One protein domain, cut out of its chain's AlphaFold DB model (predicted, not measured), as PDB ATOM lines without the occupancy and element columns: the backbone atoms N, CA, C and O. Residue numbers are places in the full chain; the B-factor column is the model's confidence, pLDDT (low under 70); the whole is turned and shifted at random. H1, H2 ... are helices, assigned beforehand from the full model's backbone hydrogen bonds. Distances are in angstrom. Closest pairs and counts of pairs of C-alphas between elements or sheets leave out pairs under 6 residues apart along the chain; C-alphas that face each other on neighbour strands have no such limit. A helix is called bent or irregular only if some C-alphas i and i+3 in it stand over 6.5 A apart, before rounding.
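What this domain is: This is residues 75 to 135 of the 135 residues of the protein "Fam-c protein" of Plasmodium vinckei (UniProt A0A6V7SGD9). Three helices, H1, H2 and H3, stand with their centres in a triangle and few contacts between them: H1 and H3 run nearly parallel and the same way, and H2 runs back opposite to H3 at a steep slant. H3 is the longest helix, and Lys 135 just after it lies at one end of the longest axis, with the turn near Asn 80 before H1 at the other. The printed part has 61 residues with three named helices, in the order H1, H2, H3, and no named strand; the class is all helix. The whole is compact, with a radius of gyration of the C-alphas of 11.2 A, but elongated in outline, with spans of 35 by 22 by 17 A.

Where its parts are: The printed part begins at Gly 75. H1 is residues 83 to 93, with C-alpha 83 at (13.950, 5.966, -3.901), and measures 15.4 A from first to last C-alpha. H2 is residues 101 to 110, 14.4 A long from C-alpha 101 at (-4.519, 7.723, -3.764). H3 is residues 119 to 134, 24.3 A from first to last C-alpha, and ends with C-alpha 134 at (-10.722, -5.213, -10.783). H3 is neither bent nor irregular, but only just: C-alphas 131 and 134 are 6.3 A apart.

How they stand to each other: H1 and H2 are near each other, with 6 pairs of C-alphas within 10 A and no pair within 8 A. H1 and H3 are close but not clearly touching, with 1 pair of C-alphas within 8 A; the closest are those of Leu 91 and Leu 129, 7.1 A apart. These two helices run the same way at a shallow tilt of 10 degrees, 13.2 A from centre to centre. H2 and H3 only just touch, with 3 pairs of C-alphas within 8 A, and H3 does so with residues 126 to 130 alone. Their closest C-alphas are those of Lys 101 and Ile 126, 6.5 A apart. H2 and H3 run opposite ways at a steep tilt of 45 degrees, 12.9 A from centre to centre. In H1 and H2 every O i to N i+4 pair is within hydrogen-bond range; in H3, 9 of 12 are.

The domain as a whole: The two C-alphas farthest apart are those of Asn 80 and Lys 135, at 35.0 A, and the first and last printed C-alphas are 29.5 A apart. The printed part has no cut and ends at Lys 135, the chain's last residue. The links from H1 to H2, with 7 residues, and from H2 to H3, with 8, are both short. The mean pLDDT of the printed part is 70.6, and 22 residues are under 70, among them residues 75 to 79, 94 to 98 and 130 to 135.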
ATOM      1  N   GLY A  75       5.839   4.246   9.007       60.25
ATOM      2  CA  GLY A  75       7.145   4.117   9.621       60.25
ATOM      3  C   GLY A  75       8.209   4.568   8.632       60.25
ATOM      4  O   GLY A  75       8.193   4.200   7.458       60.25
ATOM      5  N   LYS A  76       9.126   5.400   9.119       60.91
ATOM      6  CA  LYS A  76      10.249   5.946   8.358       60.91
ATOM      7  C   LYS A  76      10.941   4.807   7.604       60.91
ATOM      8  O   LYS A  76      11.502   3.917   8.249       60.91
ATOM      9  N   LEU A  77      10.878   4.794   6.264       67.00
ATOM     10  CA  LEU A  77      11.598   3.759   5.525       67.00
ATOM     11  C   LEU A  77      13.092   3.883   5.815       67.00
ATOM     12  O   LEU A  77      13.580   4.992   6.070       67.00
ATOM     13  N   PRO A  78      13.832   2.767   5.742       63.12
ATOM     14  CA  PRO A  78      15.264   2.814   5.936       63.12
ATOM     15  C   PRO A  78      15.864   3.812   4.934       63.12
ATOM     16  O   PRO A  78      15.630   3.743   3.722       63.12
ATOM     17  N   SER A  79      16.585   4.806   5.452       63.50
ATOM     18  CA  SER A  79      17.104   5.920   4.655       63.50
ATOM     19  C   SER A  79      18.194   5.493   3.672       63.50
ATOM     20  O   SER A  79      18.509   6.251   2.762       63.50
ATOM     21  N   ASN A  80      18.741   4.287   3.846       70.25
ATOM     22  CA  ASN A  80      19.758   3.673   2.998       70.25
ATOM     23  C   ASN A  80      19.208   3.067   1.696       70.25
ATOM     24  O   ASN A  80      20.012   2.711   0.841       70.25
ATOM     25  N   LEU A  81      17.886   2.946   1.530       70.81
ATOM     26  CA  LEU A  81      17.321   2.506   0.254       70.81
ATOM     27  C   LEU A  81      17.235   3.650  -0.750       70.81
ATOM     28  O   LEU A  81      16.820   4.770  -0.419       70.81
ATOM     29  N   SER A  82      17.538   3.320  -2.003       76.81
ATOM     30  CA  SER A  82      17.240   4.188  -3.136       76.81
ATOM     31  C   SER A  82      15.735   4.434  -3.221       76.81
ATOM     32  O   SER A  82      14.914   3.581  -2.871       76.81
ATOM     33  N   ASN A  83      15.354   5.604  -3.726       75.12
ATOM     34  CA  ASN A  83      13.950   5.966  -3.901       75.12
ATOM     35  C   ASN A  83      13.206   4.954  -4.787       75.12
ATOM     36  O   ASN A  83      12.071   4.596  -4.480       75.12
ATOM     37  N   ASP A  84      13.868   4.390  -5.802       75.31
ATOM     38  CA  ASP A  84      13.286   3.326  -6.626       75.31
ATOM     39  C   ASP A  84      13.039   2.030  -5.831       75.31
ATOM     40  O   ASP A  84      12.048   1.335  -6.060       75.31
ATOM     41  N   GLU A  85      13.897   1.689  -4.869       76.31
ATOM     42  CA  GLU A  85      13.702   0.504  -4.028       76.31
ATOM     43  C   GLU A  85      12.590   0.720  -2.997       76.31
ATOM     44  O   GLU A  85      11.775  -0.175  -2.775       76.31
ATOM     45  N   LYS A  86      12.492   1.926  -2.425       79.44
ATOM     46  CA  LYS A  86      11.379   2.324  -1.548       79.44
ATOM     47  C   LYS A  86      10.037   2.200  -2.275       79.44
ATOM     48  O   LYS A  86       9.089   1.643  -1.721       79.44
ATOM     49  N   ILE A  87       9.976   2.638  -3.535       76.38
ATOM     50  CA  ILE A  87       8.792   2.497  -4.395       76.38
ATOM     51  C   ILE A  87       8.492   1.018  -4.674       76.38
ATOM     52  O   ILE A  87       7.340   0.599  -4.557       76.38
ATOM     53  N   LYS A  88       9.501   0.189  -4.976       79.25
ATOM     54  CA  LYS A  88       9.310  -1.262  -5.168       79.25
ATOM     55  C   LYS A  88       8.760  -1.953  -3.920       79.25
ATOM     56  O   LYS A  88       7.852  -2.773  -4.036       79.25
ATOM     57  N   ILE A  89       9.274  -1.619  -2.735       79.44
ATOM     58  CA  ILE A  89       8.770  -2.152  -1.459       79.44
ATOM     59  C   ILE A  89       7.302  -1.778  -1.275       79.44
ATOM     60  O   ILE A  89       6.489  -2.632  -0.925       79.44
ATOM     61  N   LEU A  90       6.956  -0.521  -1.545       78.06
ATOM     62  CA  LEU A  90       5.587  -0.032  -1.439       78.06
ATOM     63  C   LEU A  90       4.632  -0.765  -2.392       78.06
ATOM     64  O   LEU A  90       3.554  -1.188  -1.977       78.06
ATOM     65  N   LEU A  91       5.035  -0.956  -3.651       76.81
ATOM     66  CA  LEU A  91       4.261  -1.700  -4.650       76.81
ATOM     67  C   LEU A  91       4.069  -3.168  -4.253       76.81
ATOM     68  O   LEU A  91       2.999  -3.734  -4.475       76.81
ATOM     69  N   ASN A  92       5.093  -3.790  -3.661       75.69
ATOM     70  CA  ASN A  92       5.036  -5.188  -3.244       75.69
ATOM     71  C   ASN A  92       4.185  -5.389  -1.979       75.69
ATOM     72  O   ASN A  92       3.467  -6.377  -1.882       75.69
ATOM     73  N   LYS A  93       4.211  -4.447  -1.026       73.75
ATOM     74  CA  LYS A  93       3.350  -4.488   0.171       73.75
ATOM     75  C   LYS A  93       1.872  -4.325  -0.170       73.75
ATOM     76  O   LYS A  93       1.029  -5.027   0.373       73.75
ATOM     77  N   ASN A  94       1.566  -3.431  -1.103       69.75
ATOM     78  CA  ASN A  94       0.203  -3.192  -1.569       69.75
ATOM     79  C   ASN A  94      -0.181  -4.127  -2.727       69.75
ATOM     80  O   ASN A  94      -1.055  -3.818  -3.536       69.75
ATOM     81  N   LYS A  95       0.502  -5.277  -2.847       67.56
ATOM     82  CA  LYS A  95       0.230  -6.250  -3.905       67.56
ATOM     83  C   LYS A  95      -1.157  -6.866  -3.755       67.56
ATOM     84  O   LYS A  95      -1.799  -7.056  -4.787       67.56
ATOM     85  N   ASP A  96      -1.566  -7.122  -2.512       66.75
ATOM     86  CA  ASP A  96      -2.805  -7.823  -2.153       66.75
ATOM     87  C   ASP A  96      -3.882  -6.876  -1.612       66.75
ATOM     88  O   ASP A  96      -5.063  -7.205  -1.632       66.75
ATOM     89  N   ASN A  97      -3.482  -5.685  -1.148       65.50
ATOM     90  CA  ASN A  97      -4.403  -4.650  -0.705       65.50
ATOM     91  C   ASN A  97      -4.106  -3.341  -1.450       65.50
ATOM     92  O   ASN A  97      -3.057  -2.739  -1.206       65.50
ATOM     93  N   PRO A  98      -4.988  -2.907  -2.360       65.81
ATOM     94  CA  PRO A  98      -4.807  -1.674  -3.110       65.81
ATOM     95  C   PRO A  98      -4.805  -0.479  -2.150       65.81
ATOM     96  O   PRO A  98      -5.689  -0.344  -1.306       65.81
ATOM     97  N   MET A  99      -3.792   0.373  -2.282       72.75
ATOM     98  CA  MET A  99      -3.636   1.574  -1.465       72.75
ATOM     99  C   MET A  99      -4.399   2.735  -2.099       72.75
ATOM    100  O   MET A  99      -4.352   2.908  -3.321       72.75
ATOM    101  N   ASP A 100      -5.092   3.529  -1.282       72.56
ATOM    102  CA  ASP A 100      -5.814   4.695  -1.785       72.56
ATOM    103  C   ASP A 100      -4.845   5.787  -2.272       72.56
ATOM    104  O   ASP A 100      -3.702   5.906  -1.813       72.56
ATOM    105  N   LYS A 101      -5.309   6.621  -3.208       74.31
ATOM    106  CA  LYS A 101      -4.519   7.723  -3.764       74.31
ATOM    107  C   LYS A 101      -4.028   8.680  -2.673       74.31
ATOM    108  O   LYS A 101      -2.884   9.132  -2.741       74.31
ATOM    109  N   ALA A 102      -4.852   8.982  -1.669       72.81
ATOM    110  CA  ALA A 102      -4.465   9.866  -0.573       72.81
ATOM    111  C   ALA A 102      -3.370   9.244   0.309       72.81
ATOM    112  O   ALA A 102      -2.432   9.934   0.709       72.81
ATOM    113  N   GLU A 103      -3.444   7.936   0.561       75.50
ATOM    114  CA  GLU A 103      -2.432   7.206   1.331       75.50
ATOM    115  C   GLU A 103      -1.083   7.167   0.605       75.50
ATOM    116  O   GLU A 103      -0.039   7.406   1.217       75.50
ATOM    117  N   PHE A 104      -1.095   6.965  -0.715       78.31
ATOM    118  CA  PHE A 104       0.113   7.004  -1.538       78.31
ATOM    119  C   PHE A 104       0.786   8.385  -1.528       78.31
ATOM    120  O   PHE A 104       2.002   8.489  -1.363       78.31
ATOM    121  N   ILE A 105       0.002   9.459  -1.652       77.31
ATOM    122  CA  ILE A 105       0.524  10.833  -1.595       77.31
ATOM    123  C   ILE A 105       1.121  11.119  -0.213       77.31
ATOM    124  O   ILE A 105       2.226  11.652  -0.108       77.31
ATOM    125  N   LYS A 106       0.436  10.706   0.857       80.50
ATOM    126  CA  LYS A 106       0.924  10.862   2.231       80.50
ATOM    127  C   LYS A 106       2.242  10.115   2.457       80.50
ATOM    128  O   LYS A 106       3.136  10.648   3.106       80.50
ATOM    129  N   PHE A 107       2.395   8.924   1.881       78.12
ATOM    130  CA  PHE A 107       3.643   8.162   1.925       78.12
ATOM    131  C   PHE A 107       4.813   8.898   1.255       78.12
ATOM    132  O   PHE A 107       5.917   8.932   1.805       78.12
ATOM    133  N   ILE A 108       4.575   9.495   0.087       80.38
ATOM    134  CA  ILE A 108       5.591  10.245  -0.663       80.38
ATOM    135  C   ILE A 108       6.069  11.459   0.131       80.38
ATOM    136  O   ILE A 108       7.279  11.653   0.248       80.38
ATOM    137  N   LEU A 109       5.137  12.214   0.717       78.38
ATOM    138  CA  LEU A 109       5.433  13.396   1.532       78.38
ATOM    139  C   LEU A 109       6.230  13.034   2.793       78.38
ATOM    140  O   LEU A 109       7.256  13.640   3.083       78.38
ATOM    141  N   VAL A 110       5.806  11.997   3.527       76.94
ATOM    142  CA  VAL A 110       6.478  11.567   4.769       76.94
ATOM    143  C   VAL A 110       7.912  11.086   4.516       76.94
ATOM    144  O   VAL A 110       8.783  11.265   5.368       76.94
ATOM    145  N   ASN A 111       8.174  10.488   3.352       74.88
ATOM    146  CA  ASN A 111       9.488   9.944   3.005       74.88
ATOM    147  C   ASN A 111      10.336  10.876   2.119       74.88
ATOM    148  O   ASN A 111      11.432  10.473   1.728       74.88
ATOM    149  N   GLY A 112       9.860  12.088   1.804       74.38
ATOM    150  CA  GLY A 112      10.581  13.059   0.971       74.38
ATOM    151  C   GLY A 112      10.863  12.554  -0.448       74.38
ATOM    152  O   GLY A 112      11.929  12.801  -1.003       74.38
ATOM    153  N   LEU A 113       9.943  11.775  -1.027       71.88
ATOM    154  CA  LEU A 113      10.118  11.157  -2.351       71.88
ATOM    155  C   LEU A 113       9.697  12.074  -3.510       71.88
ATOM    156  O   LEU A 113       9.897  11.721  -4.674       71.88
ATOM    157  N   GLU A 114       9.145  13.246  -3.199       70.12
ATOM    158  CA  GLU A 114       8.597  14.223  -4.145       70.12
ATOM    159  C   GLU A 114       9.602  14.715  -5.193       70.12
ATOM    160  O   GLU A 114       9.246  14.862  -6.358       70.12
ATOM    161  N   GLU A 115      10.876  14.875  -4.830       65.94
ATOM    162  CA  GLU A 115      11.919  15.327  -5.761       65.94
ATOM    163  C   GLU A 115      12.366  14.232  -6.745       65.94
ATOM    164  O   GLU A 115      12.948  14.519  -7.792       65.94
ATOM    165  N   SER A 116      12.083  12.964  -6.432       65.06
ATOM    166  CA  SER A 116      12.535  11.808  -7.217       65.06
ATOM    167  C   SER A 116      11.482  11.219  -8.150       65.06
ATOM    168  O   SER A 116      11.798  10.379  -8.997       65.06
ATOM    169  N   ILE A 117      10.230  11.653  -8.011       70.69
ATOM    170  CA  ILE A 117       9.101  11.138  -8.777       70.69
ATOM    171  C   ILE A 117       8.602  12.254  -9.692       70.69
ATOM    172  O   ILE A 117       8.091  13.274  -9.239       70.69
ATOM    173  N   THR A 118       8.727  12.061 -11.005       74.38
ATOM    174  CA  THR A 118       8.108  12.983 -11.961       74.38
ATOM    175  C   THR A 118       6.584  12.846 -11.905       74.38
ATOM    176  O   THR A 118       6.090  11.738 -11.686       74.38
ATOM    177  N   PRO A 119       5.809  13.911 -12.184       66.88
ATOM    178  CA  PRO A 119       4.344  13.838 -12.201       66.88
ATOM    179  C   PRO A 119       3.801  12.708 -13.089       66.88
ATOM    180  O   PRO A 119       2.898  11.984 -12.695       66.88
ATOM    181  N   SER A 120       4.432  12.476 -14.246       66.50
ATOM    182  CA  SER A 120       4.088  11.367 -15.145       66.50
ATOM    183  C   SER A 120       4.289   9.983 -14.516       66.50
ATOM    184  O   SER A 120       3.470   9.089 -14.706       66.50
ATOM    185  N   LYS A 121       5.369   9.807 -13.747       71.81
ATOM    186  CA  LYS A 121       5.705   8.554 -13.059       71.81
ATOM    187  C   LYS A 121       4.813   8.354 -11.829       71.81
ATOM    188  O   LYS A 121       4.501   7.224 -11.477       71.81
ATOM    189  N   LEU A 122       4.360   9.447 -11.207       69.88
ATOM    190  CA  LEU A 122       3.380   9.429 -10.124       69.88
ATOM    191  C   LEU A 122       2.031   8.880 -10.604       69.88
ATOM    192  O   LEU A 122       1.500   7.958  -9.991       69.88
ATOM    193  N   ASP A 123       1.507   9.413 -11.709       68.69
ATOM    194  CA  ASP A 123       0.231   8.967 -12.276       68.69
ATOM    195  C   ASP A 123       0.287   7.494 -12.693       68.69
ATOM    196  O   ASP A 123      -0.639   6.734 -12.417       68.69
ATOM    197  N   GLU A 124       1.403   7.056 -13.281       77.25
ATOM    198  CA  GLU A 124       1.622   5.650 -13.625       77.25
ATOM    199  C   GLU A 124       1.595   4.739 -12.385       77.25
ATOM    200  O   GLU A 124       0.915   3.711 -12.388       77.25
ATOM    201  N   LEU A 125       2.277   5.128 -11.302       76.19
ATOM    202  CA  LEU A 125       2.301   4.372 -10.046       76.19
ATOM    203  C   LEU A 125       0.927   4.325  -9.369       76.19
ATOM    204  O   LEU A 125       0.519   3.266  -8.891       76.19
ATOM    205  N   ILE A 126       0.189   5.437  -9.372       73.56
ATOM    206  CA  ILE A 126      -1.183   5.496  -8.855       73.56
ATOM    207  C   ILE A 126      -2.076   4.545  -9.652       73.56
ATOM    208  O   ILE A 126      -2.792   3.737  -9.071       73.56
ATOM    209  N   ILE A 127      -1.986   4.572 -10.984       73.75
ATOM    210  CA  ILE A 127      -2.751   3.677 -11.855       73.75
ATOM    211  C   ILE A 127      -2.395   2.207 -11.588       73.75
ATOM    212  O   ILE A 127      -3.294   1.368 -11.550       73.75
ATOM    213  N   GLN A 128      -1.117   1.872 -11.386       72.81
ATOM    214  CA  GLN A 128      -0.689   0.506 -11.057       72.81
ATOM    215  C   GLN A 128      -1.217   0.032  -9.694       72.81
ATOM    216  O   GLN A 128      -1.588  -1.136  -9.559       72.81
ATOM    217  N   LEU A 129      -1.287   0.926  -8.707       70.50
ATOM    218  CA  LEU A 129      -1.845   0.642  -7.383       70.50
ATOM    219  C   LEU A 129      -3.377   0.504  -7.421       70.50
ATOM    220  O   LEU A 129      -3.924  -0.380  -6.765       70.50
ATOM    221  N   SER A 130      -4.070   1.317  -8.225       64.12
ATOM    222  CA  SER A 130      -5.535   1.303  -8.337       64.12
ATOM    223  C   SER A 130      -6.084   0.200  -9.254       64.12
ATOM    224  O   SER A 130      -7.150  -0.345  -8.979       64.12
ATOM    225  N   LYS A 131      -5.377  -0.189 -10.328       61.31
ATOM    226  CA  LYS A 131      -5.853  -1.204 -11.298       61.31
ATOM    227  C   LYS A 131      -6.020  -2.611 -10.718       61.31
ATOM    228  O   LYS A 131      -6.641  -3.456 -11.358       61.31
ATOM    229  N   LYS A 132      -5.505  -2.882  -9.518       56.69
ATOM    230  CA  LYS A 132      -5.657  -4.186  -8.859       56.69
ATOM    231  C   LYS A 132      -7.002  -4.410  -8.168       56.69
ATOM    232  O   LYS A 132      -7.236  -5.515  -7.703       56.69
ATOM    233  N   GLN A 133      -7.897  -3.419  -8.152       48.53
ATOM    234  CA  GLN A 133      -9.255  -3.566  -7.606       48.53
ATOM    235  C   GLN A 133     -10.225  -4.347  -8.522       48.53
ATOM    236  O   GLN A 133     -11.363  -4.579  -8.135       48.53
ATOM    237  N   ALA A 134      -9.815  -4.716  -9.742       47.06
ATOM    238  CA  ALA A 134     -10.722  -5.213 -10.783       47.06
ATOM    239  C   ALA A 134     -10.594  -6.717 -11.106       47.06
ATOM    240  O   ALA A 134     -10.949  -7.119 -12.216       47.06
ATOM    241  N   LYS A 135     -10.077  -7.552 -10.195       43.56
ATOM    242  CA  LYS A 135     -10.042  -9.008 -10.394       43.56
ATOM    243  C   LYS A 135     -10.576  -9.770  -9.194       43.56
ATOM    244  O   LYS A 135     -10.183  -9.403  -8.069       43.56
TER     245      LYS A 135